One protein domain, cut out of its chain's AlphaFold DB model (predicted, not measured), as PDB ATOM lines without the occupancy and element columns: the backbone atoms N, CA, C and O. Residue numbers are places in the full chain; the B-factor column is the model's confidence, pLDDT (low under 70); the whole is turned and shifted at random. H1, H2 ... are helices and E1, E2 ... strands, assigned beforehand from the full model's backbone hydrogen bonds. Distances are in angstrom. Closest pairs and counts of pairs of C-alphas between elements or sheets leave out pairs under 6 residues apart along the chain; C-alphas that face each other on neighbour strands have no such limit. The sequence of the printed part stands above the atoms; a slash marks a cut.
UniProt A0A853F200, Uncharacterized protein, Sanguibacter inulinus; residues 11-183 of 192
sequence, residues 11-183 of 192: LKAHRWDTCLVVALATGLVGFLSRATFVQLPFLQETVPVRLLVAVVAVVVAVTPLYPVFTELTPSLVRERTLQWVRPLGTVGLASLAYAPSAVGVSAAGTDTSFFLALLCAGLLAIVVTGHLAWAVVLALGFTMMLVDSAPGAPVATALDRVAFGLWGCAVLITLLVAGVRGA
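Overview. This is residues 11 to 183 of the 192 residues of an uncharacterized protein of Sanguibacter inulinus (UniProt A0A853F200). Six long helices, H1, H2, H4, H5, H6 and H8, lie side by side in an up-and-down bundle, each running against the one before it in the chain, with H2 and H5 in its middle. At one end sit a small strand hairpin, E1 and E2, and the short helix H7, which crosses H5; at the other end residues 71 to 79, of which 77 to 79 belong to H3, stick out. The printed part has 173 residues, with eight named helices and two named strands in the order H1 E1 E2 H2 H3 H4 H5 H6 H7 H8; the sheet E1 - E2 is antiparallel, and the class is mostly helix. The whole is compact, with a radius of gyration of the C-alphas of 16.4 A, and spans 52 by 30 by 29 A.

Arrangement. After H1, residues 11 to 32, come E1, residues 37 to 39, and E2, residues 46 to 48, an antiparallel hairpin with N 38 and O 47 within hydrogen-bond range at 2.9 A. H2, residues 49 to 65, touches H1 at a shallow tilt of 8 degrees, opposite ways; their closest C-alphas, of Arg 15 and Pro 64, are 6.0 A apart. H3, residues 77 to 81, touches no helix. H4, residues 85 to 102, touches H1, the same way at 18 degrees, closest at the C-alphas of Gly 27 and Ala 97, 4.2 A. H5, residues 108 to 128, is the hub, touching five helices; its closest C-alphas to H2 are Phe 115 and Ala 54, 5.3 A. H6, residues 130 to 148, forms a helical hairpin with H5, closest at the C-alphas of Ala 125 and Ala 133, 4.9 A. H7, residues 154 to 160, is about perpendicular to H5 at 86 degrees and touches it, closest at the C-alphas of Thr 110 and Ala 156, 5.8 A. H8, residues 163 to 182, touches H5, closest at the C-alphas of Cys 120 and Ala 170, 5.2 A; H1 and H8 are apart. Every O i to N i+4 pair is within hydrogen-bond range in H5, H7 and H8, against 16 of 18 in H1, 11 of 13 in H2, 11 of 14 in H4, 13 of 15 in H6 and 0 of 1 in H3, where 1 of 2 O i to N i+3 pairs is.

Along the chain. H1 begins at C-alpha 11 (22.058, -31.998, -11.852) and is 31.8 A long; H2 is 25.5 A, H4 25.2 A, H5 29.9 A, H6 27.6 A and H8 28.9 A, ending at C-alpha 182 (30.905, -51.497, -5.636). H4 has a kink of 27 degrees near residue 96.

Size, cuts and confidence. The C-alphas of Val 77 and Pro 151, the two farthest apart, are 53.8 A apart. The printed part has no cut, and the link from H2 to H3 is long, with 11 residues. The mean pLDDT of the printed part is 75.5, and residues 64 to 85 are among those under 70.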
ATOM      1  N   LEU A  11      21.749 -32.603 -13.155       42.91
ATOM      2  CA  LEU A  11      22.058 -31.998 -11.852       42.91
ATOM      3  C   LEU A  11      23.220 -32.674 -11.097       42.91
ATOM      4  O   LEU A  11      23.807 -32.053 -10.215       42.91
ATOM      5  N   LYS A  12      23.559 -33.934 -11.415       49.75
ATOM      6  CA  LYS A  12      24.688 -34.650 -10.789       49.75
ATOM      7  C   LYS A  12      26.005 -34.425 -11.532       49.75
ATOM      8  O   LYS A  12      27.030 -34.284 -10.873       49.75
ATOM      9  N   ALA A  13      25.968 -34.365 -12.865       50.84
ATOM     10  CA  ALA A  13      27.137 -34.051 -13.689       50.84
ATOM     11  C   ALA A  13      27.617 -32.611 -13.444       50.84
ATOM     12  O   ALA A  13      28.787 -32.397 -13.143       50.84
ATOM     13  N   HIS A  14      26.677 -31.660 -13.383       59.91
ATOM     14  CA  HIS A  14      27.000 -30.243 -13.218       59.91
ATOM     15  C   HIS A  14      27.747 -29.929 -11.913       59.91
ATOM     16  O   HIS A  14      28.516 -28.980 -11.864       59.91
ATOM     17  N   ARG A  15      27.553 -30.728 -10.853       69.62
ATOM     18  CA  ARG A  15      28.240 -30.540  -9.564       69.62
ATOM     19  C   ARG A  15      29.709 -30.921  -9.618       69.62
ATOM     20  O   ARG A  15      30.513 -30.237  -9.000       69.62
ATOM     21  N   TRP A  16      30.047 -31.996 -10.328       73.75
ATOM     22  CA  TRP A  16      31.443 -32.383 -10.529       73.75
ATOM     23  C   TRP A  16      32.167 -31.343 -11.374       73.75
ATOM     24  O   TRP A  16      33.273 -30.959 -11.010       73.75
ATOM     25  N   ASP A  17      31.502 -30.806 -12.397       78.56
ATOM     26  CA  ASP A  17      32.043 -29.720 -13.215       78.56
ATOM     27  C   ASP A  17      32.231 -28.438 -12.389       78.56
ATOM     28  O   ASP A  17      33.304 -27.841 -12.413       78.56
ATOM     29  N   THR A  18      31.244 -28.045 -11.572       80.62
ATOM     30  CA  THR A  18      31.384 -26.891 -10.668       80.62
ATOM     31  C   THR A  18      32.506 -27.109  -9.650       80.62
ATOM     32  O   THR A  18      33.313 -26.211  -9.438       80.62
ATOM     33  N   CYS A  19      32.607 -28.294  -9.040       82.00
ATOM     34  CA  CYS A  19      33.676 -28.596  -8.082       82.00
ATOM     35  C   CYS A  19      35.049 -28.639  -8.756       82.00
ATOM     36  O   CYS A  19      36.023 -28.209  -8.148       82.00
ATOM     37  N   LEU A  20      35.133 -29.097 -10.008       83.12
ATOM     38  CA  LEU A  20      36.350 -29.046 -10.811       83.12
ATOM     39  C   LEU A  20      36.771 -27.600 -11.080       83.12
ATOM     40  O   LEU A  20      37.926 -27.258 -10.850       83.12
ATOM     41  N   VAL A  21      35.847 -26.736 -11.504       85.38
ATOM     42  CA  VAL A  21      36.131 -25.309 -11.725       85.38
ATOM     43  C   VAL A  21      36.605 -24.644 -10.432       85.38
ATOM     44  O   VAL A  21      37.610 -23.935 -10.439       85.38
ATOM     45  N   VAL A  22      35.933 -24.912  -9.310       85.62
ATOM     46  CA  VAL A  22      36.332 -24.383  -7.999       85.62
ATOM     47  C   VAL A  22      37.696 -24.935  -7.580       85.62
ATOM     48  O   VAL A  22      38.523 -24.172  -7.089       85.62
ATOM     49  N   ALA A  23      37.973 -26.222  -7.807       85.00
ATOM     50  CA  ALA A  23      39.268 -26.835  -7.520       85.00
ATOM     51  C   ALA A  23      40.393 -26.195  -8.346       85.00
ATOM     52  O   ALA A  23      41.432 -25.850  -7.791       85.00
ATOM     53  N   LEU A  24      40.170 -25.961  -9.641       85.62
ATOM     54  CA  LEU A  24      41.128 -25.286 -10.519       85.62
ATOM     55  C   LEU A  24      41.370 -23.835 -10.091       85.62
ATOM     56  O   LEU A  24      42.519 -23.408 -10.006       85.62
ATOM     57  N   ALA A  25      40.309 -23.089  -9.769       87.12
ATOM     58  CA  ALA A  25      40.428 -21.723  -9.263       87.12
ATOM     59  C   ALA A  25      41.183 -21.683  -7.925       87.12
ATOM     60  O   ALA A  25      42.077 -20.861  -7.740       87.12
ATOM     61  N   THR A  26      40.877 -22.614  -7.020       87.12
ATOM     62  CA  THR A  26      41.552 -22.759  -5.722       87.12
ATOM     63  C   THR A  26      43.031 -23.097  -5.909       87.12
ATOM     64  O   THR A  26      43.880 -22.484  -5.267       87.12
ATOM     65  N   GLY A  27      43.355 -24.002  -6.837       81.62
ATOM     66  CA  GLY A  27      44.732 -24.335  -7.193       81.62
ATOM     67  C   GLY A  27      45.490 -23.148  -7.780       81.62
ATOM     68  O   GLY A  27      46.622 -22.888  -7.378       81.62
ATOM     69  N   LEU A  28      44.861 -22.368  -8.663       86.75
ATOM     70  CA  LEU A  28      45.457 -21.149  -9.212       86.75
ATOM     71  C   LEU A  28      45.742 -20.118  -8.111       86.75
ATOM     72  O   LEU A  28      46.856 -19.601  -8.024       86.75
ATOM     73  N   VAL A  29      44.765 -19.855  -7.238       85.75
ATOM     74  CA  VAL A  29      44.930 -18.952  -6.088       85.75
ATOM     75  C   VAL A  29      46.044 -19.450  -5.171       85.75
ATOM     76  O   VAL A  29      46.903 -18.662  -4.777       85.75
ATOM     77  N   GLY A  30      46.081 -20.749  -4.877       82.31
ATOM     78  CA  GLY A  30      47.116 -21.371  -4.059       82.31
ATOM     79  C   GLY A  30      48.512 -21.256  -4.670       82.31
ATOM     80  O   GLY A  30      49.459 -20.939  -3.957       82.31
ATOM     81  N   PHE A  31      48.646 -21.435  -5.985       84.75
ATOM     82  CA  PHE A  31      49.915 -21.276  -6.695       84.75
ATOM     83  C   PHE A  31      50.434 -19.836  -6.655       84.75
ATOM     84  O   PHE A  31      51.625 -19.620  -6.414       84.75
ATOM     85  N   LEU A  32      49.552 -18.856  -6.886       86.69
ATOM     86  CA  LEU A  32      49.888 -17.428  -6.854       86.69
ATOM     87  C   LEU A  32      50.216 -16.954  -5.431       86.69
ATOM     88  O   LEU A  32      51.118 -16.146  -5.235       86.69
ATOM     89  N   SER A  33      49.523 -17.507  -4.437       83.31
ATOM     90  CA  SER A  33      49.602 -17.099  -3.030       83.31
ATOM     91  C   SER A  33      50.555 -17.975  -2.205       83.31
ATOM     92  O   SER A  33      50.593 -17.867  -0.979       83.31
ATOM     93  N   ARG A  34      51.347 -18.850  -2.841       75.62
ATOM     94  CA  ARG A  34      52.112 -19.917  -2.166       75.62
ATOM     95  C   ARG A  34      53.094 -19.447  -1.091       75.62
ATOM     96  O   ARG A  34      53.430 -20.239  -0.221       75.62
ATOM     97  N   ALA A  35      53.556 -18.198  -1.135       75.88
ATOM     98  CA  ALA A  35      54.473 -17.615  -0.148       75.88
ATOM     99  C   ALA A  35      53.803 -16.584   0.781       75.88
ATOM    100  O   ALA A  35      54.480 -15.932   1.570       75.88
ATOM    101  N   THR A  36      52.487 -16.405   0.666       81.94
ATOM    102  CA  THR A  36      51.745 -15.391   1.423       81.94
ATOM    103  C   THR A  36      51.173 -15.945   2.722       81.94
ATOM    104  O   THR A  36      50.851 -17.134   2.840       81.94
ATOM    105  N   PHE A  37      51.024 -15.047   3.692       82.75
ATOM    106  CA  PHE A  37      50.417 -15.313   4.986       82.75
ATOM    107  C   PHE A  37      49.223 -14.385   5.182       82.75
ATOM    108  O   PHE A  37      49.241 -13.238   4.735       82.75
ATOM    109  N   VAL A  38      48.189 -14.887   5.847       78.75
ATOM    110  CA  VAL A  38      46.958 -14.144   6.118       78.75
ATOM    111  C   VAL A  38      46.776 -14.010   7.621       78.75
ATOM    112  O   VAL A  38      46.946 -14.971   8.372       78.75
ATOM    113  N   GLN A  39      46.418 -12.804   8.056       77.12
ATOM    114  CA  GLN A  39      45.948 -12.568   9.415       77.12
ATOM    115  C   GLN A  39      44.499 -13.032   9.514       77.12
ATOM    116  O   GLN A  39      43.623 -12.526   8.814       77.12
ATOM    117  N   LEU A  40      44.254 -14.015  10.371       69.12
ATOM    118  CA  LEU A  40      42.904 -14.450  10.696       69.12
ATOM    119  C   LEU A  40      42.472 -13.701  11.958       69.12
ATOM    120  O   LEU A  40      43.179 -13.776  12.953       69.12
ATOM    121  N   PRO A  41      41.317 -13.014  11.974       64.12
ATOM    122  CA  PRO A  41      40.926 -12.151  13.096       64.12
ATOM    123  C   PRO A  41      40.753 -12.894  14.434       64.12
ATOM    124  O   PRO A  41      40.704 -12.264  15.484       64.12
ATOM    125  N   PHE A  42      40.664 -14.227  14.402       66.06
ATOM    126  CA  PHE A  42      40.525 -15.094  15.575       66.06
ATOM    127  C   PHE A  42      41.844 -15.736  16.035       66.06
ATOM    128  O   PHE A  42      41.866 -16.391  17.074       66.06
ATOM    129  N   LEU A  43      42.928 -15.576  15.271       62.47
ATOM    130  CA  LEU A  43      44.259 -16.094  15.576       62.47
ATOM    131  C   LEU A  43      45.214 -14.919  15.754       62.47
ATOM    132  O   LEU A  43      45.234 -13.992  14.950       62.47
ATOM    133  N   GLN A  44      46.020 -14.954  16.811       62.56
ATOM    134  CA  GLN A  44      47.012 -13.902  17.056       62.56
ATOM    135  C   GLN A  44      48.191 -13.978  16.070       62.56
ATOM    136  O   GLN A  44      48.909 -12.996  15.897       62.56
ATOM    137  N   GLU A  45      48.360 -15.113  15.385       67.38
ATOM    138  CA  GLU A  45      49.449 -15.372  14.445       67.38
ATOM    139  C   GLU A  45      48.982 -15.409  12.983       67.38
ATOM    140  O   GLU A  45      47.841 -15.743  12.652       67.38
ATOM    141  N   THR A  46      49.900 -15.064  12.079       76.75
ATOM    142  CA  THR A  46      49.682 -15.134  10.633       76.75
ATOM    143  C   THR A  46      49.733 -16.580  10.148       76.75
ATOM    144  O   THR A  46      50.743 -17.256  10.333       76.75
ATOM    145  N   VAL A  47      48.688 -17.041   9.458       77.12
ATOM    146  CA  VAL A  47      48.594 -18.419   8.954       77.12
ATOM    147  C   VAL A  47      48.993 -18.471   7.477       77.12
ATOM    148  O   VAL A  47      48.557 -17.617   6.696       77.12
ATOM    149  N   PRO A  48      49.805 -19.455   7.045       80.31
ATOM    150  CA  PRO A  48      50.139 -19.618   5.636       80.31
ATOM    151  C   PRO A  48      48.882 -19.938   4.821       80.31
ATOM    152  O   PRO A  48      48.108 -20.838   5.155       80.31
ATOM    153  N   VAL A  49      48.708 -19.243   3.692       83.12
ATOM    154  CA  VAL A  49      47.538 -19.413   2.805       83.12
ATOM    155  C   VAL A  49      47.379 -20.859   2.328       83.12
ATOM    156  O   VAL A  49      46.262 -21.319   2.105       83.12
ATOM    157  N   ARG A  50      48.477 -21.614   2.238       81.88
ATOM    158  CA  ARG A  50      48.484 -23.027   1.831       81.88
ATOM    159  C   ARG A  50      47.641 -23.922   2.742       81.88
ATOM    160  O   ARG A  50      46.959 -24.811   2.240       81.88
ATOM    161  N   LEU A  51      47.611 -23.659   4.051       82.19
ATOM    162  CA  LEU A  51      46.778 -24.427   4.982       82.19
ATOM    163  C   LEU A  51      45.286 -24.123   4.782       82.19
ATOM    164  O   LEU A  51      44.456 -25.028   4.820       82.19
ATOM    165  N   LEU A  52      44.935 -22.864   4.493       84.31
ATOM    166  CA  LEU A  52      43.561 -22.488   4.140       84.31
ATOM    167  C   LEU A  52      43.135 -23.134   2.816       84.31
ATOM    168  O   LEU A  52      42.036 -23.677   2.715       84.31
ATOM    169  N   VAL A  53      44.030 -23.143   1.825       85.44
ATOM    170  CA  VAL A  53      43.829 -23.838   0.547       85.44
ATOM    171  C   VAL A  53      43.619 -25.337   0.766       85.44
ATOM    172  O   VAL A  53      42.718 -25.896   0.151       85.44
ATOM    173  N   ALA A  54      44.368 -25.982   1.667       84.56
ATOM    174  CA  ALA A  54      44.179 -27.393   2.001       84.56
ATOM    175  C   ALA A  54      42.779 -27.675   2.574       84.56
ATOM    176  O   ALA A  54      42.106 -28.604   2.125       84.56
ATOM    177  N   VAL A  55      42.301 -26.846   3.510       85.38
ATOM    178  CA  VAL A  55      40.945 -26.969   4.076       85.38
ATOM    179  C   VAL A  55      39.885 -26.805   2.985       85.38
ATOM    180  O   VAL A  55      39.015 -27.663   2.831       85.38
ATOM    181  N   VAL A  56      39.975 -25.734   2.188       86.81
ATOM    182  CA  VAL A  56      39.018 -25.456   1.106       86.81
ATOM    183  C   VAL A  56      39.038 -26.570   0.059       86.81
ATOM    184  O   VAL A  56      37.976 -27.034  -0.350       86.81
ATOM    185  N   ALA A  57      40.220 -27.055  -0.328       85.94
ATOM    186  CA  ALA A  57      40.387 -28.143  -1.286       85.94
ATOM    187  C   ALA A  57      39.642 -29.409  -0.847       85.94
ATOM    188  O   ALA A  57      38.890 -29.981  -1.637       85.94
ATOM    189  N   VAL A  58      39.799 -29.828   0.414       83.75
ATOM    190  CA  VAL A  58      39.125 -31.028   0.933       83.75
ATOM    191  C   VAL A  58      37.613 -30.810   1.026       83.75
ATOM    192  O   VAL A  58      36.848 -31.677   0.608       83.75
ATOM    193  N   VAL A  59      37.153 -29.648   1.499       84.62
ATOM    194  CA  VAL A  59      35.714 -29.336   1.589       84.62
ATOM    195  C   VAL A  59      35.052 -29.355   0.208       84.62
ATOM    196  O   VAL A  59      34.035 -30.027   0.012       84.62
ATOM    197  N   VAL A  60      35.648 -28.673  -0.772       82.88
ATOM    198  CA  VAL A  60      35.156 -28.633  -2.157       82.88
ATOM    199  C   VAL A  60      35.157 -30.032  -2.764       82.88
ATOM    200  O   VAL A  60      34.159 -30.443  -3.353       82.88
ATOM    201  N   ALA A  61      36.232 -30.798  -2.575       82.00
ATOM    202  CA  ALA A  61      36.350 -32.144  -3.119       82.00
ATOM    203  C   ALA A  61      35.352 -33.138  -2.510       82.00
ATOM    204  O   ALA A  61      34.912 -34.051  -3.202       82.00
ATOM    205  N   VAL A  62      34.960 -32.965  -1.245       77.12
ATOM    206  CA  VAL A  62      33.985 -33.828  -0.553       77.12
ATOM    207  C   VAL A  62      32.534 -33.455  -0.888       77.12
ATOM    208  O   VAL A  62      31.660 -34.323  -0.918       77.12
ATOM    209  N   THR A  63      32.263 -32.194  -1.227       76.44
ATOM    210  CA  THR A  63      30.925 -31.680  -1.578       76.44
ATOM    211  C   THR A  63      30.161 -32.496  -2.646       76.44
ATOM    212  O   THR A  63      28.980 -32.797  -2.430       76.44
ATOM    213  N   PRO A  64      30.757 -32.921  -3.782       69.19
ATOM    214  CA  PRO A  64      30.038 -33.670  -4.813       69.19
ATOM    215  C   PRO A  64      29.665 -35.101  -4.385       69.19
ATOM    216  O   PRO A  64      28.893 -35.761  -5.085       69.19
ATOM    217  N   LEU A  65      30.159 -35.588  -3.237       65.75
ATOM    218  CA  LEU A  65      29.757 -36.878  -2.667       65.75
ATOM    219  C   LEU A  65      28.393 -36.835  -1.963       65.75
ATOM    220  O   LEU A  65      27.864 -37.900  -1.641       65.75
ATOM    221  N   TYR A  66      27.798 -35.652  -1.778       66.06
ATOM    222  CA  TYR A  66      26.471 -35.467  -1.189       66.06
ATOM    223  C   TYR A  66      25.346 -35.892  -2.157       66.06
ATOM    224  O   TYR A  66      25.133 -35.231  -3.184       66.06
ATOM    225  N   PRO A  67      24.551 -36.937  -1.851       59.53
ATOM    226  CA  PRO A  67      23.360 -37.259  -2.625       59.53
ATOM    227  C   PRO A  67      22.167 -36.433  -2.120       59.53
ATOM    228  O   PRO A  67      21.757 -36.574  -0.977       59.53
ATOM    229  N   VAL A  68      21.551 -35.626  -2.993       55.38
ATOM    230  CA  VAL A  68      20.287 -34.904  -2.690       55.38
ATOM    231  C   VAL A  68      19.101 -35.862  -2.511       55.38
ATOM    232  O   VAL A  68      18.130 -35.539  -1.845       55.38
ATOM    233  N   PHE A  69      19.192 -37.060  -3.094       53.47
ATOM    234  CA  PHE A  69      18.159 -38.092  -3.036       53.47
ATOM    235  C   PHE A  69      18.792 -39.435  -2.659       53.47
ATOM    236  O   PHE A  69      18.927 -40.334  -3.495       53.47
ATOM    237  N   THR A  70      19.246 -39.546  -1.410       56.09
ATOM    238  CA  THR A  70      19.862 -40.756  -0.830       56.09
ATOM    239  C   THR A  70      19.041 -42.018  -1.112       56.09
ATOM    240  O   THR A  70      19.601 -43.029  -1.529       56.09
ATOM    241  N   GLU A  71      17.715 -41.926  -1.021       55.12
ATOM    242  CA  GLU A  71      16.781 -43.051  -1.176       55.12
ATOM    243  C   GLU A  71      16.613 -43.554  -2.622       55.12
ATOM    244  O   GLU A  71      16.367 -44.736  -2.842       55.12
ATOM    245  N   LEU A  72      16.805 -42.691  -3.626       50.62
ATOM    246  CA  LEU A  72      16.638 -43.027  -5.055       50.62
ATOM    247  C   LEU A  72      17.945 -43.474  -5.732       50.62
ATOM    248  O   LEU A  72      17.962 -43.897  -6.887       50.62
ATOM    249  N   THR A  73      19.068 -43.334  -5.028       57.97
ATOM    250  CA  THR A  73      20.410 -43.649  -5.528       57.97
ATOM    251  C   THR A  73      20.657 -45.154  -5.760       57.97
ATOM    252  O   THR A  73      21.251 -45.481  -6.788       57.97
ATOM    253  N   PRO A  74      20.209 -46.094  -4.897       56.19
ATOM    254  CA  PRO A  74      20.471 -47.523  -5.100       56.19
ATOM    255  C   PRO A  74      19.690 -48.154  -6.267       56.19
ATOM    256  O   PRO A  74      20.087 -49.215  -6.745       56.19
ATOM    257  N   SER A  75      18.621 -47.518  -6.760       53.56
ATOM    258  CA  SER A  75      17.803 -48.023  -7.876       53.56
ATOM    259  C   SER A  75      18.301 -47.608  -9.270       53.56
ATOM    260  O   SER A  75      17.757 -48.057 -10.277       53.56
ATOM    261  N   LEU A  76      19.323 -46.750  -9.370       57.22
ATOM    262  CA  LEU A  76      19.827 -46.235 -10.648       57.22
ATOM    263  C   LEU A  76      21.013 -47.070 -11.161       57.22
ATOM    264  O   LEU A  76      22.138 -46.943 -10.683       57.22
ATOM    265  N   VAL A  77      20.778 -47.881 -12.199       56.41
ATOM    266  CA  VAL A  77      21.776 -48.787 -12.816       56.41
ATOM    267  C   VAL A  77      23.057 -48.055 -13.248       56.41
ATOM    268  O   VAL A  77      24.155 -48.536 -12.986       56.41
ATOM    269  N   ARG A  78      22.937 -46.855 -13.838       57.31
ATOM    270  CA  ARG A  78      24.085 -46.036 -14.281       57.31
ATOM    271  C   ARG A  78      24.914 -45.490 -13.112       57.31
ATOM    272  O   ARG A  78      26.109 -45.255 -13.252       57.31
ATOM    273  N   GLU A  79      24.289 -45.301 -11.954       59.16
ATOM    274  CA  GLU A  79      24.951 -44.800 -10.752       59.16
ATOM    275  C   GLU A  79      25.826 -45.872 -10.099       59.16
ATOM    276  O   GLU A  79      26.884 -45.552  -9.561       59.16
ATOM    277  N   ARG A  80      25.421 -47.145 -10.210       57.72
ATOM    278  CA  ARG A  80      26.156 -48.314  -9.709       57.72
ATOM    279  C   ARG A  80      27.533 -48.456 -10.361       57.72
ATOM    280  O   ARG A  80      28.512 -48.734  -9.682       57.72
ATOM    281  N   THR A  81      27.635 -48.189 -11.663       56.34
ATOM    282  CA  THR A  81      28.909 -48.248 -12.401       56.34
ATOM    283  C   THR A  81      29.865 -47.110 -12.014       56.34
ATOM    284  O   THR A  81      31.078 -47.288 -12.007       56.34
ATOM    285  N   LEU A  82      29.329 -45.947 -11.630       61.41
ATOM    286  CA  LEU A  82      30.098 -44.753 -11.249       61.41
ATOM    287  C   LEU A  82      30.444 -44.685  -9.749       61.41
ATOM    288  O   LEU A  82      31.098 -43.737  -9.315       61.41
ATOM    289  N   GLN A  83      30.041 -45.676  -8.944       63.81
ATOM    290  CA  GLN A  83      30.293 -45.695  -7.495       63.81
ATOM    291  C   GLN A  83      31.785 -45.717  -7.135       63.81
ATOM    292  O   GLN A  83      32.167 -45.073  -6.160       63.81
ATOM    293  N   TRP A  84      32.622 -46.378  -7.939       62.84
ATOM    294  CA  TRP A  84      34.078 -46.444  -7.745       62.84
ATOM    295  C   TRP A  84      34.807 -45.159  -8.148       62.84
ATOM    296  O   TRP A  84      35.805 -44.785  -7.538       62.84
ATOM    297  N   VAL A  85      34.287 -44.460  -9.158       68.25
ATOM    298  CA  VAL A  85      34.897 -43.235  -9.705       68.25
ATOM    299  C   VAL A  85      34.765 -42.070  -8.726       68.25
ATOM    300  O   VAL A  85      35.580 -41.160  -8.730       68.25
ATOM    301  N   ARG A  86      33.768 -42.109  -7.842       73.06
ATOM    302  CA  ARG A  86      33.491 -41.056  -6.859       73.06
ATOM    303  C   ARG A  86      34.595 -40.858  -5.814       73.06
ATOM    304  O   ARG A  86      35.105 -39.746  -5.746       73.06
ATOM    305  N   PRO A  87      34.990 -41.868  -5.015       70.38
ATOM    306  CA  PRO A  87      36.062 -41.694  -4.033       70.38
ATOM    307  C   PRO A  87      37.399 -41.346  -4.703       70.38
ATOM    308  O   PRO A  87      38.093 -40.436  -4.254       70.38
ATOM    309  N   LEU A  88      37.720 -41.977  -5.837       79.31
ATOM    310  CA  LEU A  88      38.926 -41.655  -6.607       79.31
ATOM    311  C   LEU A  88      38.893 -40.221  -7.155       79.31
ATOM    312  O   LEU A  88      39.864 -39.482  -7.023       79.31
ATOM    313  N   GLY A  89      37.753 -39.801  -7.702       79.06
ATOM    314  CA  GLY A  89      37.535 -38.448  -8.201       79.06
ATOM    315  C   GLY A  89      37.663 -37.392  -7.106       79.06
ATOM    316  O   GLY A  89      38.186 -36.316  -7.373       79.06
ATOM    317  N   THR A  90      37.264 -37.691  -5.866       82.06
ATOM    318  CA  THR A  90      37.438 -36.749  -4.750       82.06
ATOM    319  C   THR A  90      38.884 -36.574  -4.334       82.06
ATOM    320  O   THR A  90      39.323 -35.446  -4.141       82.06
ATOM    321  N   VAL A  91      39.656 -37.661  -4.278       84.06
ATOM    322  CA  VAL A  91      41.099 -37.562  -4.034       84.06
ATOM    323  C   VAL A  91      41.760 -36.784  -5.174       84.06
ATOM    324  O   VAL A  91      42.559 -35.887  -4.917       84.06
ATOM    325  N   GLY A  92      41.363 -37.055  -6.422       83.62
ATOM    326  CA  GLY A  92      41.835 -36.333  -7.604       83.62
ATOM    327  C   GLY A  92      41.545 -34.831  -7.553       83.62
ATOM    328  O   GLY A  92      42.460 -34.032  -7.728       83.62
ATOM    329  N   LEU A  93      40.305 -34.433  -7.251       84.00
ATOM    330  CA  LEU A  93      39.916 -33.025  -7.114       84.00
ATOM    331  C   LEU A  93      40.654 -32.324  -5.971       84.00
ATOM    332  O   LEU A  93      41.151 -31.216  -6.162       84.00
ATOM    333  N   ALA A  94      40.759 -32.969  -4.805       84.31
ATOM    334  CA  ALA A  94      41.483 -32.416  -3.664       84.31
ATOM    335  C   ALA A  94      42.964 -32.198  -4.010       84.31
ATOM    336  O   ALA A  94      43.531 -31.150  -3.712       84.31
ATOM    337  N   SER A  95      43.568 -33.166  -4.704       86.25
ATOM    338  CA  SER A  95      44.964 -33.101  -5.143       86.25
ATOM    339  C   SER A  95      45.175 -32.013  -6.195       86.25
ATOM    340  O   SER A  95      46.129 -31.252  -6.087       86.25
ATOM    341  N   LEU A  96      44.272 -31.887  -7.172       86.94
ATOM    342  CA  LEU A  96      44.317 -30.829  -8.190       86.94
ATOM    343  C   LEU A  96      44.215 -29.427  -7.581       86.94
ATOM    344  O   LEU A  96      44.893 -28.513  -8.044       86.94
ATOM    345  N   ALA A  97      43.396 -29.260  -6.541       85.50
ATOM    346  CA  ALA A  97      43.262 -27.988  -5.839       85.50
ATOM    347  C   ALA A  97      44.475 -27.671  -4.949       85.50
ATOM    348  O   ALA A  97      44.899 -26.521  -4.877       85.50
ATOM    349  N   TYR A  98      45.041 -28.667  -4.264       86.31
ATOM    350  CA  TYR A  98      46.098 -28.440  -3.279       86.31
ATOM    351  C   TYR A  98      47.511 -28.446  -3.879       86.31
ATOM    352  O   TYR A  98      48.318 -27.576  -3.543       86.31
ATOM    353  N   ALA A  99      47.819 -29.383  -4.783       85.31
ATOM    354  CA  ALA A  99      49.174 -29.600  -5.297       85.31
ATOM    355  C   ALA A  99      49.864 -28.323  -5.814       85.31
ATOM    356  O   ALA A  99      51.015 -28.106  -5.433       85.31
ATOM    357  N   PRO A 100      49.204 -27.423  -6.577       83.81
ATOM    358  CA  PRO A 100      49.843 -26.196  -7.057       83.81
ATOM    359  C   PRO A 100      50.333 -25.266  -5.936       83.81
ATOM    360  O   PRO A 100      51.294 -24.526  -6.132       83.81
ATOM    361  N   SER A 101      49.710 -25.311  -4.754       83.75
ATOM    362  CA  SER A 101      50.119 -24.497  -3.603       83.75
ATOM    363  C   SER A 101      51.375 -25.024  -2.896       83.75
ATOM    364  O   SER A 101      52.073 -24.250  -2.244       83.75
ATOM    365  N   ALA A 102      51.685 -26.316  -3.053       80.38
ATOM    366  CA  ALA A 102      52.802 -27.000  -2.398       80.38
ATOM    367  C   ALA A 102      54.083 -27.073  -3.257       80.38
ATOM    368  O   ALA A 102      55.164 -27.360  -2.741       80.38
ATOM    369  N   VAL A 103      53.993 -26.817  -4.567       82.75
ATOM    370  CA  VAL A 103      55.141 -26.912  -5.487       82.75
ATOM    371  C   VAL A 103      56.202 -25.852  -5.165       82.75
ATOM    372  O   VAL A 103      55.920 -24.655  -5.140       82.75
ATOM    373  N   GLY A 104      57.452 -26.297  -4.989       69.62
ATOM    374  CA  GLY A 104      58.620 -25.417  -4.856       69.62
ATOM    375  C   GLY A 104      58.752 -24.719  -3.500       69.62
ATOM    376  O   GLY A 104      59.462 -23.722  -3.400       69.62
ATOM    377  N   VAL A 105      58.075 -25.221  -2.464       77.75
ATOM    378  CA  VAL A 105      58.102 -24.663  -1.108       77.75
ATOM    379  C   VAL A 105      58.810 -25.630  -0.154       77.75
ATOM    380  O   VAL A 105      58.423 -26.788  -0.037       77.75
ATOM    381  N   SER A 106      59.804 -25.142   0.589       69.00
ATOM    382  CA  SER A 106      60.582 -25.939   1.554       69.00
ATOM    383  C   SER A 106      59.753 -26.482   2.727       69.00
ATOM    384  O   SER A 106      59.953 -27.616   3.144       69.00
ATOM    385  N   ALA A 107      58.785 -25.707   3.222       70.31
ATOM    386  CA  ALA A 107      57.873 -26.104   4.300       70.31
ATOM    387  C   ALA A 107      56.671 -26.956   3.833       70.31
ATOM    388  O   ALA A 107      55.766 -27.220   4.616       70.31
ATOM    389  N   ALA A 108      56.631 -27.393   2.567       69.56
ATOM    390  CA  ALA A 108      55.489 -28.141   2.035       69.56
ATOM    391  C   ALA A 108      55.267 -29.502   2.719       69.56
ATOM    392  O   ALA A 108      54.146 -30.002   2.699       69.56
ATOM    393  N   GLY A 109      56.299 -30.102   3.327       73.81
ATOM    394  CA  GLY A 109      56.201 -31.414   3.979       73.81
ATOM    395  C   GLY A 109      55.137 -31.453   5.081       73.81
ATOM    396  O   GLY A 109      54.200 -32.248   5.013       73.81
ATOM    397  N   THR A 110      55.203 -30.534   6.038       79.25
ATOM    398  CA  THR A 110      54.218 -30.415   7.126       79.25
ATOM    399  C   THR A 110      52.827 -30.035   6.613       79.25
ATOM    400  O   THR A 110      51.839 -30.654   7.014       79.25
ATOM    401  N   ASP A 111      52.742 -29.107   5.654       80.94
ATOM    402  CA  ASP A 111      51.474 -28.700   5.028       80.94
ATOM    403  C   ASP A 111      50.792 -29.886   4.307       80.94
ATOM    404  O   ASP A 111      49.571 -30.061   4.367       80.94
ATOM    405  N   THR A 112      51.574 -30.757   3.651       82.50
ATOM    406  CA  THR A 112      51.051 -31.955   2.972       82.50
ATOM    407  C   THR A 112      50.512 -32.991   3.955       82.50
ATOM    408  O   THR A 112      49.466 -33.585   3.693       82.50
ATOM    409  N   SER A 113      51.163 -33.177   5.103       84.00
ATOM    410  CA  SER A 113      50.686 -34.071   6.163       84.00
ATOM    411  C   SER A 113      49.365 -33.575   6.763       84.00
ATOM    412  O   SER A 113      48.453 -34.372   6.988       84.00
ATOM    413  N   PHE A 114      49.216 -32.259   6.938       85.19
ATOM    414  CA  PHE A 114      47.959 -31.629   7.357       85.19
ATOM    415  C   PHE A 114      46.834 -31.857   6.339       85.19
ATOM    416  O   PHE A 114      45.741 -32.301   6.694       85.19
ATOM    417  N   PHE A 115      47.119 -31.634   5.053       86.56
ATOM    418  CA  PHE A 115      46.183 -31.921   3.967       86.56
ATOM    419  C   PHE A 115      45.739 -33.393   3.951       86.56
ATOM    420  O   PHE A 115      44.545 -33.679   3.857       86.56
ATOM    421  N   LEU A 116      46.675 -34.338   4.088       85.38
ATOM    422  CA  LEU A 116      46.370 -35.771   4.108       85.38
ATOM    423  C   LEU A 116      45.532 -36.171   5.324       85.38
ATOM    424  O   LEU A 116      44.602 -36.963   5.185       85.38
ATOM    425  N   ALA A 117      45.822 -35.613   6.501       84.75
ATOM    426  CA  ALA A 117      45.027 -35.848   7.702       84.75
ATOM    427  C   ALA A 117      43.578 -35.375   7.518       84.75
ATOM    428  O   ALA A 117      42.645 -36.124   7.821       84.75
ATOM    429  N   LEU A 118      43.378 -34.183   6.943       86.50
ATOM    430  CA  LEU A 118      42.048 -33.671   6.610       86.50
ATOM    431  C   LEU A 118      41.339 -34.515   5.556       86.50
ATOM    432  O   LEU A 118      40.142 -34.766   5.683       86.50
ATOM    433  N   LEU A 119      42.059 -34.980   4.535       85.25
ATOM    434  CA  LEU A 119      41.499 -35.843   3.501       85.25
ATOM    435  C   LEU A 119      41.035 -37.183   4.090       85.25
ATOM    436  O   LEU A 119      39.908 -37.607   3.831       85.25
ATOM    437  N   CYS A 120      41.852 -37.817   4.936       85.44
ATOM    438  CA  CYS A 120      41.485 -39.028   5.673       85.44
ATOM    439  C   CYS A 120      40.252 -38.802   6.554       85.44
ATOM    440  O   CYS A 120      39.296 -39.576   6.489       85.44
ATOM    441  N   ALA A 121      40.253 -37.725   7.346       84.88
ATOM    442  CA  ALA A 121      39.137 -37.369   8.212       84.88
ATOM    443  C   ALA A 121      37.860 -37.103   7.405       84.88
ATOM    444  O   ALA A 121      36.794 -37.585   7.776       84.88
ATOM    445  N   GLY A 122      37.961 -36.405   6.272       81.06
ATOM    446  CA  GLY A 122      36.844 -36.143   5.371       81.06
ATOM    447  C   GLY A 122      36.269 -37.419   4.770       81.06
ATOM    448  O   GLY A 122      35.059 -37.634   4.829       81.06
ATOM    449  N   LEU A 123      37.121 -38.314   4.263       79.62
ATOM    450  CA  LEU A 123      36.684 -39.603   3.727       79.62
ATOM    451  C   LEU A 123      36.016 -40.476   4.802       79.62
ATOM    452  O   LEU A 123      34.968 -41.064   4.537       79.62
ATOM    453  N   LEU A 124      36.558 -40.517   6.023       80.69
ATOM    454  CA  LEU A 124      35.935 -41.213   7.158       80.69
ATOM    455  C   LEU A 124      34.610 -40.566   7.573       80.69
ATOM    456  O   LEU A 124      33.616 -41.264   7.775       80.69
ATOM    457  N   ALA A 125      34.554 -39.236   7.645       79.12
ATOM    458  CA  ALA A 125      33.348 -38.501   8.006       79.12
ATOM    459  C   ALA A 125      32.210 -38.756   7.009       79.12
ATOM    460  O   ALA A 125      31.054 -38.843   7.416       79.12
ATOM    461  N   ILE A 126      32.513 -38.955   5.724       74.19
ATOM    462  CA  ILE A 126      31.519 -39.345   4.712       74.19
ATOM    463  C   ILE A 126      30.943 -40.733   4.993       74.19
ATOM    464  O   ILE A 126      29.758 -40.958   4.749       74.19
ATOM    465  N   VAL A 127      31.761 -41.664   5.487       71.75
ATOM    466  CA  VAL A 127      31.306 -43.013   5.853       71.75
ATOM    467  C   VAL A 127      30.408 -42.967   7.090       71.75
ATOM    468  O   VAL A 127      29.397 -43.662   7.119       71.75
ATOM    469  N   VAL A 128      30.749 -42.138   8.080       72.50
ATOM    470  CA  VAL A 128      30.075 -42.111   9.391       72.50
ATOM    471  C   VAL A 128      28.866 -41.170   9.425       72.50
ATOM    472  O   VAL A 128      27.798 -41.545   9.895       72.50
ATOM    473  N   THR A 129      29.019 -39.939   8.937       67.69
ATOM    474  CA  THR A 129      28.034 -38.844   9.088       67.69
ATOM    475  C   THR A 129      27.340 -38.460   7.780       67.69
ATOM    476  O   THR A 129      26.302 -37.791   7.785       67.69
ATOM    477  N   GLY A 130      27.896 -38.881   6.638       68.69
ATOM    478  CA  GLY A 130      27.366 -38.597   5.309       68.69
ATOM    479  C   GLY A 130      27.306 -37.098   5.006       68.69
ATOM    480  O   GLY A 130      28.293 -36.483   4.615       68.69
ATOM    481  N   HIS A 131      26.120 -36.519   5.162       66.69
ATOM    482  CA  HIS A 131      25.761 -35.167   4.735       66.69
ATOM    483  C   HIS A 131      26.449 -34.034   5.528       66.69
ATOM    484  O   HIS A 131      26.557 -32.919   5.019       66.69
ATOM    485  N   LEU A 132      26.945 -34.322   6.736       71.44
ATOM    486  CA  LEU A 132      27.643 -33.368   7.614       71.44
ATOM    487  C   LEU A 132      29.174 -33.428   7.502       71.44
ATOM    488  O   LEU A 132      29.867 -32.711   8.221       71.44
ATOM    489  N   ALA A 133      29.721 -34.235   6.587       72.75
ATOM    490  CA  ALA A 133      31.167 -34.425   6.477       72.75
ATOM    491  C   ALA A 133      31.941 -33.118   6.224       72.75
ATOM    492  O   ALA A 133      33.038 -32.944   6.747       72.75
ATOM    493  N   TRP A 134      31.357 -32.168   5.485       76.50
ATOM    494  CA  TRP A 134      31.968 -30.858   5.232       76.50
ATOM    495  C   TRP A 134      32.168 -30.047   6.522       76.50
ATOM    496  O   TRP A 134      33.207 -29.413   6.691       76.50
ATOM    497  N   ALA A 135      31.211 -30.107   7.453       80.44
ATOM    498  CA  ALA A 135      31.285 -29.403   8.727       80.44
ATOM    499  C   ALA A 135      32.354 -30.023   9.636       80.44
ATOM    500  O   ALA A 135      33.078 -29.297  10.307       80.44
ATOM    501  N   VAL A 136      32.499 -31.355   9.599       81.75
ATOM    502  CA  VAL A 136      33.564 -32.069  10.321       81.75
ATOM    503  C   VAL A 136      34.939 -31.657   9.802       81.75
ATOM    504  O   VAL A 136      35.804 -31.320  10.601       81.75
ATOM    505  N   VAL A 137      35.137 -31.630   8.479       84.25
ATOM    506  CA  VAL A 137      36.413 -31.212   7.869       84.25
ATOM    507  C   VAL A 137      36.737 -29.759   8.208       84.25
ATOM    508  O   VAL A 137      37.872 -29.466   8.574       84.25
ATOM    509  N   LEU A 138      35.755 -28.855   8.129       83.38
ATOM    510  CA  LEU A 138      35.952 -27.453   8.505       83.38
ATOM    511  C   LEU A 138      36.322 -27.314   9.980       83.38
ATOM    512  O   LEU A 138      37.337 -26.699  10.293       83.38
ATOM    513  N   ALA A 139      35.523 -27.894  10.878       85.00
ATOM    514  CA  ALA A 139      35.761 -27.807  12.313       85.00
ATOM    515  C   ALA A 139      37.136 -28.375  12.676       85.00
ATOM    516  O   ALA A 139      37.872 -27.738  13.417       85.00
ATOM    517  N   LEU A 140      37.499 -29.527  12.108       85.94
ATOM    518  CA  LEU A 140      38.779 -30.186  12.351       85.94
ATOM    519  C   LEU A 140      39.961 -29.394  11.774       85.94
ATOM    520  O   LEU A 140      40.987 -29.269  12.431       85.94
ATOM    521  N   GLY A 141      39.814 -28.802  10.587       84.56
ATOM    522  CA  GLY A 141      40.843 -27.942   9.996       84.56
ATOM    523  C   GLY A 141      41.105 -26.690  10.828       84.56
ATOM    524  O   GLY A 141      42.254 -26.380  11.132       84.56
ATOM    525  N   PHE A 142      40.044 -26.005  11.262       83.75
ATOM    526  CA  PHE A 142      40.174 -24.822  12.110       83.75
ATOM    527  C   PHE A 142      40.699 -25.150  13.509       83.75
ATOM    528  O   PHE A 142      41.543 -24.416  14.017       83.75
ATOM    529  N   THR A 143      40.252 -26.242  14.138       85.19
ATOM    530  CA  THR A 143      40.783 -26.637  15.451       85.19
ATOM    531  C   THR A 143      42.244 -27.037  15.365       85.19
ATOM    532  O   THR A 143      43.014 -26.630  16.227       85.19
ATOM    533  N   MET A 144      42.662 -27.758  14.321       83.94
ATOM    534  CA  MET A 144      44.076 -28.066  14.123       83.94
ATOM    535  C   MET A 144      44.912 -26.793  13.946       83.94
ATOM    536  O   MET A 144      45.946 -26.681  14.591       83.94
ATOM    537  N   MET A 145      44.449 -25.807  13.165       82.56
ATOM    538  CA  MET A 145      45.127 -24.503  13.041       82.56
ATOM    539  C   MET A 145      45.212 -23.749  14.377       82.56
ATOM    540  O   MET A 145      46.247 -23.170  14.690       82.56
ATOM    541  N   LEU A 146      44.141 -23.763  15.177       82.00
ATOM    542  CA  LEU A 146      44.123 -23.141  16.505       82.00
ATOM    543  C   LEU A 146      45.117 -23.805  17.456       82.00
ATOM    544  O   LEU A 146      45.859 -23.116  18.146       82.00
ATOM    545  N   VAL A 147      45.157 -25.134  17.480       82.50
ATOM    546  CA  VAL A 147      46.078 -25.881  18.346       82.50
ATOM    547  C   VAL A 147      47.530 -25.700  17.893       82.50
ATOM    548  O   VAL A 147      48.420 -25.629  18.736       82.50
ATOM    549  N   ASP A 148      47.777 -25.577  16.588       81.88
ATOM    550  CA  ASP A 148      49.126 -25.382  16.047       81.88
ATOM    551  C   ASP A 148      49.676 -23.962  16.265       81.88
ATOM    552  O   ASP A 148      50.888 -23.781  16.245       81.88
ATOM    553  N   SER A 149      48.813 -22.981  16.565       74.56
ATOM    554  CA  SER A 149      49.228 -21.625  16.978       74.56
ATOM    555  C   SER A 149      49.844 -21.558  18.386       74.56
ATOM    556  O   SER A 149      50.259 -20.497  18.847       74.56
ATOM    557  N   ALA A 150      49.897 -22.684  19.104       75.31
ATOM    558  CA  ALA A 150      50.608 -22.787  20.371       75.31
ATOM    559  C   ALA A 150      52.130 -22.951  20.157       75.31
ATOM    560  O   ALA A 150      52.563 -23.524  19.150       75.31
ATOM    561  N   PRO A 151      52.969 -22.540  21.131       69.06
ATOM    562  CA  PRO A 151      54.417 -22.694  21.036       69.06
ATOM    563  C   PRO A 151      54.819 -24.147  20.751       69.06
ATOM    564  O   PRO A 151      54.435 -25.063  21.479       69.06
ATOM    565  N   GLY A 152      55.626 -24.349  19.709       68.88
ATOM    566  CA  GLY A 152      56.141 -25.666  19.329       68.88
ATOM    567  C   GLY A 152      55.313 -26.435  18.295       68.88
ATOM    568  O   GLY A 152      55.687 -27.569  18.004       68.88
ATOM    569  N   ALA A 153      54.248 -25.845  17.733       77.75
ATOM    570  CA  ALA A 153      53.463 -26.412  16.625       77.75
ATOM    571  C   ALA A 153      53.118 -27.908  16.844       77.75
ATOM    572  O   ALA A 153      53.615 -28.803  16.143       77.75
ATOM    573  N   PRO A 154      52.341 -28.222  17.899       79.44
ATOM    574  CA  PRO A 154      52.107 -29.595  18.352       79.44
ATOM    575  C   PRO A 154      51.424 -30.478  17.300       79.44
ATOM    576  O   PRO A 154      51.630 -31.692  17.289       79.44
ATOM    577  N   VAL A 155      50.617 -29.894  16.408       78.88
ATOM    578  CA  VAL A 155      49.928 -30.653  15.360       78.88
ATOM    579  C   VAL A 155      50.898 -30.956  14.231       78.88
ATOM    580  O   VAL A 155      51.014 -32.115  13.832       78.88
ATOM    581  N   ALA A 156      51.641 -29.955  13.757       79.44
ATOM    582  CA  ALA A 156      52.642 -30.149  12.715       79.44
ATOM    583  C   ALA A 156      53.698 -31.183  13.137       79.44
ATOM    584  O   ALA A 156      54.000 -32.106  12.383       79.44
ATOM    585  N   THR A 157      54.195 -31.093  14.374       79.94
ATOM    586  CA  THR A 157      55.194 -32.029  14.919       79.94
ATOM    587  C   THR A 157      54.660 -33.451  15.095       79.94
ATOM    588  O   THR A 157      55.391 -34.416  14.855       79.94
ATOM    589  N   ALA A 158      53.394 -33.614  15.488       80.94
ATOM    590  CA  ALA A 158      52.762 -34.928  15.561       80.94
ATOM    591  C   ALA A 158      52.559 -35.534  14.164       80.94
ATOM    592  O   ALA A 158      52.847 -36.713  13.960       80.94
ATOM    593  N   LEU A 159      52.101 -34.733  13.199       81.94
ATOM    594  CA  LEU A 159      51.842 -35.170  11.828       81.94
ATOM    595  C   LEU A 159      53.118 -35.569  11.084       81.94
ATOM    596  O   LEU A 159      53.098 -36.542  10.330       81.94
ATOM    597  N   ASP A 160      54.232 -34.882  11.333       78.81
ATOM    598  CA  ASP A 160      55.518 -35.179  10.695       78.81
ATOM    599  C   ASP A 160      56.012 -36.603  11.022       78.81
ATOM    600  O   ASP A 160      56.564 -37.307  10.178       78.81
ATOM    601  N   ARG A 161      55.688 -37.109  12.221       79.88
ATOM    602  CA  ARG A 161      56.021 -38.482  12.645       79.88
ATOM    603  C   ARG A 161      55.184 -39.561  11.959       79.88
ATOM    604  O   ARG A 161      55.561 -40.731  11.991       79.88
ATOM    605  N   VAL A 162      54.041 -39.198  11.375       79.00
ATOM    606  CA  VAL A 162      53.052 -40.149  10.835       79.00
ATOM    607  C   VAL A 162      52.761 -39.890   9.351       79.00
ATOM    608  O   VAL A 162      51.889 -40.535   8.775       79.00
ATOM    609  N   ALA A 163      53.517 -39.007   8.690       73.88
ATOM    610  CA  ALA A 163      53.302 -38.595   7.300       73.88
ATOM    611  C   ALA A 163      53.157 -39.781   6.325       73.88
ATOM    612  O   ALA A 163      52.228 -39.833   5.515       73.88
ATOM    613  N   PHE A 164      54.024 -40.791   6.453       74.94
ATOM    614  CA  PHE A 164      53.954 -42.007   5.637       74.94
ATOM    615  C   PHE A 164      52.701 -42.850   5.941       74.94
ATOM    616  O   PHE A 164      52.050 -43.374   5.036       74.94
ATOM    617  N   GLY A 165      52.316 -42.931   7.218       77.00
ATOM    618  CA  GLY A 165      51.098 -43.614   7.657       77.00
ATOM    619  C   GLY A 165      49.821 -42.931   7.163       77.00
ATOM    620  O   GLY A 165      48.855 -43.618   6.832       77.00
ATOM    621  N   LEU A 166      49.821 -41.600   7.044       78.31
ATOM    622  CA  LEU A 166      48.697 -40.823   6.513       78.31
ATOM    623  C   LEU A 166      48.478 -41.077   5.023       78.31
ATOM    624  O   LEU A 166      47.335 -41.263   4.609       78.31
ATOM    625  N   TRP A 167      49.552 -41.166   4.235       79.44
ATOM    626  CA  TRP A 167      49.480 -41.600   2.836       79.44
ATOM    627  C   TRP A 167      48.868 -42.997   2.712       79.44
ATOM    628  O   TRP A 167      47.911 -43.193   1.960       79.44
ATOM    629  N   GLY A 168      49.377 -43.958   3.492       75.69
ATOM    630  CA  GLY A 168      48.848 -45.322   3.524       75.69
ATOM    631  C   GLY A 168      47.370 -45.373   3.923       75.69
ATOM    632  O   GLY A 168      46.579 -46.050   3.269       75.69
ATOM    633  N   CYS A 169      46.972 -44.602   4.941       79.94
ATOM    634  CA  CYS A 169      45.579 -44.493   5.375       79.94
ATOM    635  C   CYS A 169      44.686 -43.867   4.305       79.94
ATOM    636  O   CYS A 169      43.605 -44.391   4.052       79.94
ATOM    637  N   ALA A 170      45.122 -42.790   3.648       79.19
ATOM    638  CA  ALA A 170      44.346 -42.137   2.599       79.19
ATOM    639  C   ALA A 170      44.065 -43.109   1.448       79.19
ATOM    640  O   ALA A 170      42.918 -43.247   1.016       79.19
ATOM    641  N   VAL A 171      45.089 -43.845   1.001       80.94
ATOM    642  CA  VAL A 171      44.952 -44.879  -0.034       80.94
ATOM    643  C   VAL A 171      44.024 -45.997   0.438       80.94
ATOM    644  O   VAL A 171      43.070 -46.335  -0.263       80.94
ATOM    645  N   LEU A 172      44.242 -46.533   1.641       82.12
ATOM    646  CA  LEU A 172      43.447 -47.631   2.189       82.12
ATOM    647  C   LEU A 172      41.971 -47.249   2.356       82.12
ATOM    648  O   LEU A 172      41.101 -48.001   1.930       82.12
ATOM    649  N   ILE A 173      41.673 -46.081   2.931       78.25
ATOM    650  CA  ILE A 173      40.303 -45.584   3.121       78.25
ATOM    651  C   ILE A 173      39.642 -45.357   1.762       78.25
ATOM    652  O   ILE A 173      38.497 -45.758   1.567       78.25
ATOM    653  N   THR A 174      40.358 -44.776   0.796       78.62
ATOM    654  CA  THR A 174      39.834 -44.578  -0.563       78.62
ATOM    655  C   THR A 174      39.471 -45.915  -1.209       78.62
ATOM    656  O   THR A 174      38.369 -46.058  -1.742       78.62
ATOM    657  N   LEU A 175      40.353 -46.915  -1.105       79.12
ATOM    658  CA  LEU A 175      40.118 -48.267  -1.614       79.12
ATOM    659  C   LEU A 175      38.983 -48.981  -0.874       79.12
ATOM    660  O   LEU A 175      38.173 -49.634  -1.523       79.12
ATOM    661  N   LEU A 176      38.872 -48.834   0.448       77.31
ATOM    662  CA  LEU A 176      37.781 -49.397   1.249       77.31
ATOM    663  C   LEU A 176      36.433 -48.778   0.871       77.31
ATOM    664  O   LEU A 176      35.462 -49.500   0.654       77.31
ATOM    665  N   VAL A 177      36.365 -47.451   0.743       68.81
ATOM    666  CA  VAL A 177      35.140 -46.739   0.347       68.81
ATOM    667  C   VAL A 177      34.717 -47.132  -1.065       68.81
ATOM    668  O   VAL A 177      33.523 -47.307  -1.321       68.81
ATOM    669  N   ALA A 178      35.677 -47.304  -1.974       70.38
ATOM    670  CA  ALA A 178      35.400 -47.796  -3.314       70.38
ATOM    671  C   ALA A 178      34.926 -49.269  -3.262       70.38
ATOM    672  O   ALA A 178      33.865 -49.598  -3.797       70.38
ATOM    673  N   GLY A 179      35.650 -50.102  -2.502       61.41
ATOM    674  CA  GLY A 179      35.441 -51.528  -2.226       61.41
ATOM    675  C   GLY A 179      34.033 -51.885  -1.777       61.41
ATOM    676  O   GLY A 179      33.324 -52.676  -2.400       61.41
ATOM    677  N   VAL A 180      33.623 -51.259  -0.677       60.78
ATOM    678  CA  VAL A 180      32.339 -51.485  -0.008       60.78
ATOM    679  C   VAL A 180      31.166 -51.045  -0.884       60.78
ATOM    680  O   VAL A 180      30.103 -51.662  -0.850       60.78
ATOM    681  N   ARG A 181      31.340 -49.991  -1.690       56.34
ATOM    682  CA  ARG A 181      30.246 -49.431  -2.495       56.34
ATOM    683  C   ARG A 181      30.034 -50.134  -3.822       56.34
ATOM    684  O   ARG A 181      28.938 -50.029  -4.355       56.34
ATOM    685  N   GLY A 182      31.026 -50.846  -4.341       49.44
ATOM    686  CA  GLY A 182      30.905 -51.497  -5.636       49.44
ATOM    687  C   GLY A 182      30.874 -53.020  -5.629       49.44
ATOM    688  O   GLY A 182      30.826 -53.619  -6.705       49.44
ATOM    689  N   ALA A 183      30.855 -53.655  -4.456       50.50
ATOM    690  CA  ALA A 183      30.584 -55.080  -4.354       50.50
ATOM    691  C   ALA A 183      29.184 -55.387  -4.930       50.50
ATOM    692  O   ALA A 183      28.173 -54.863  -4.442       50.50
TER     693      ALA A 183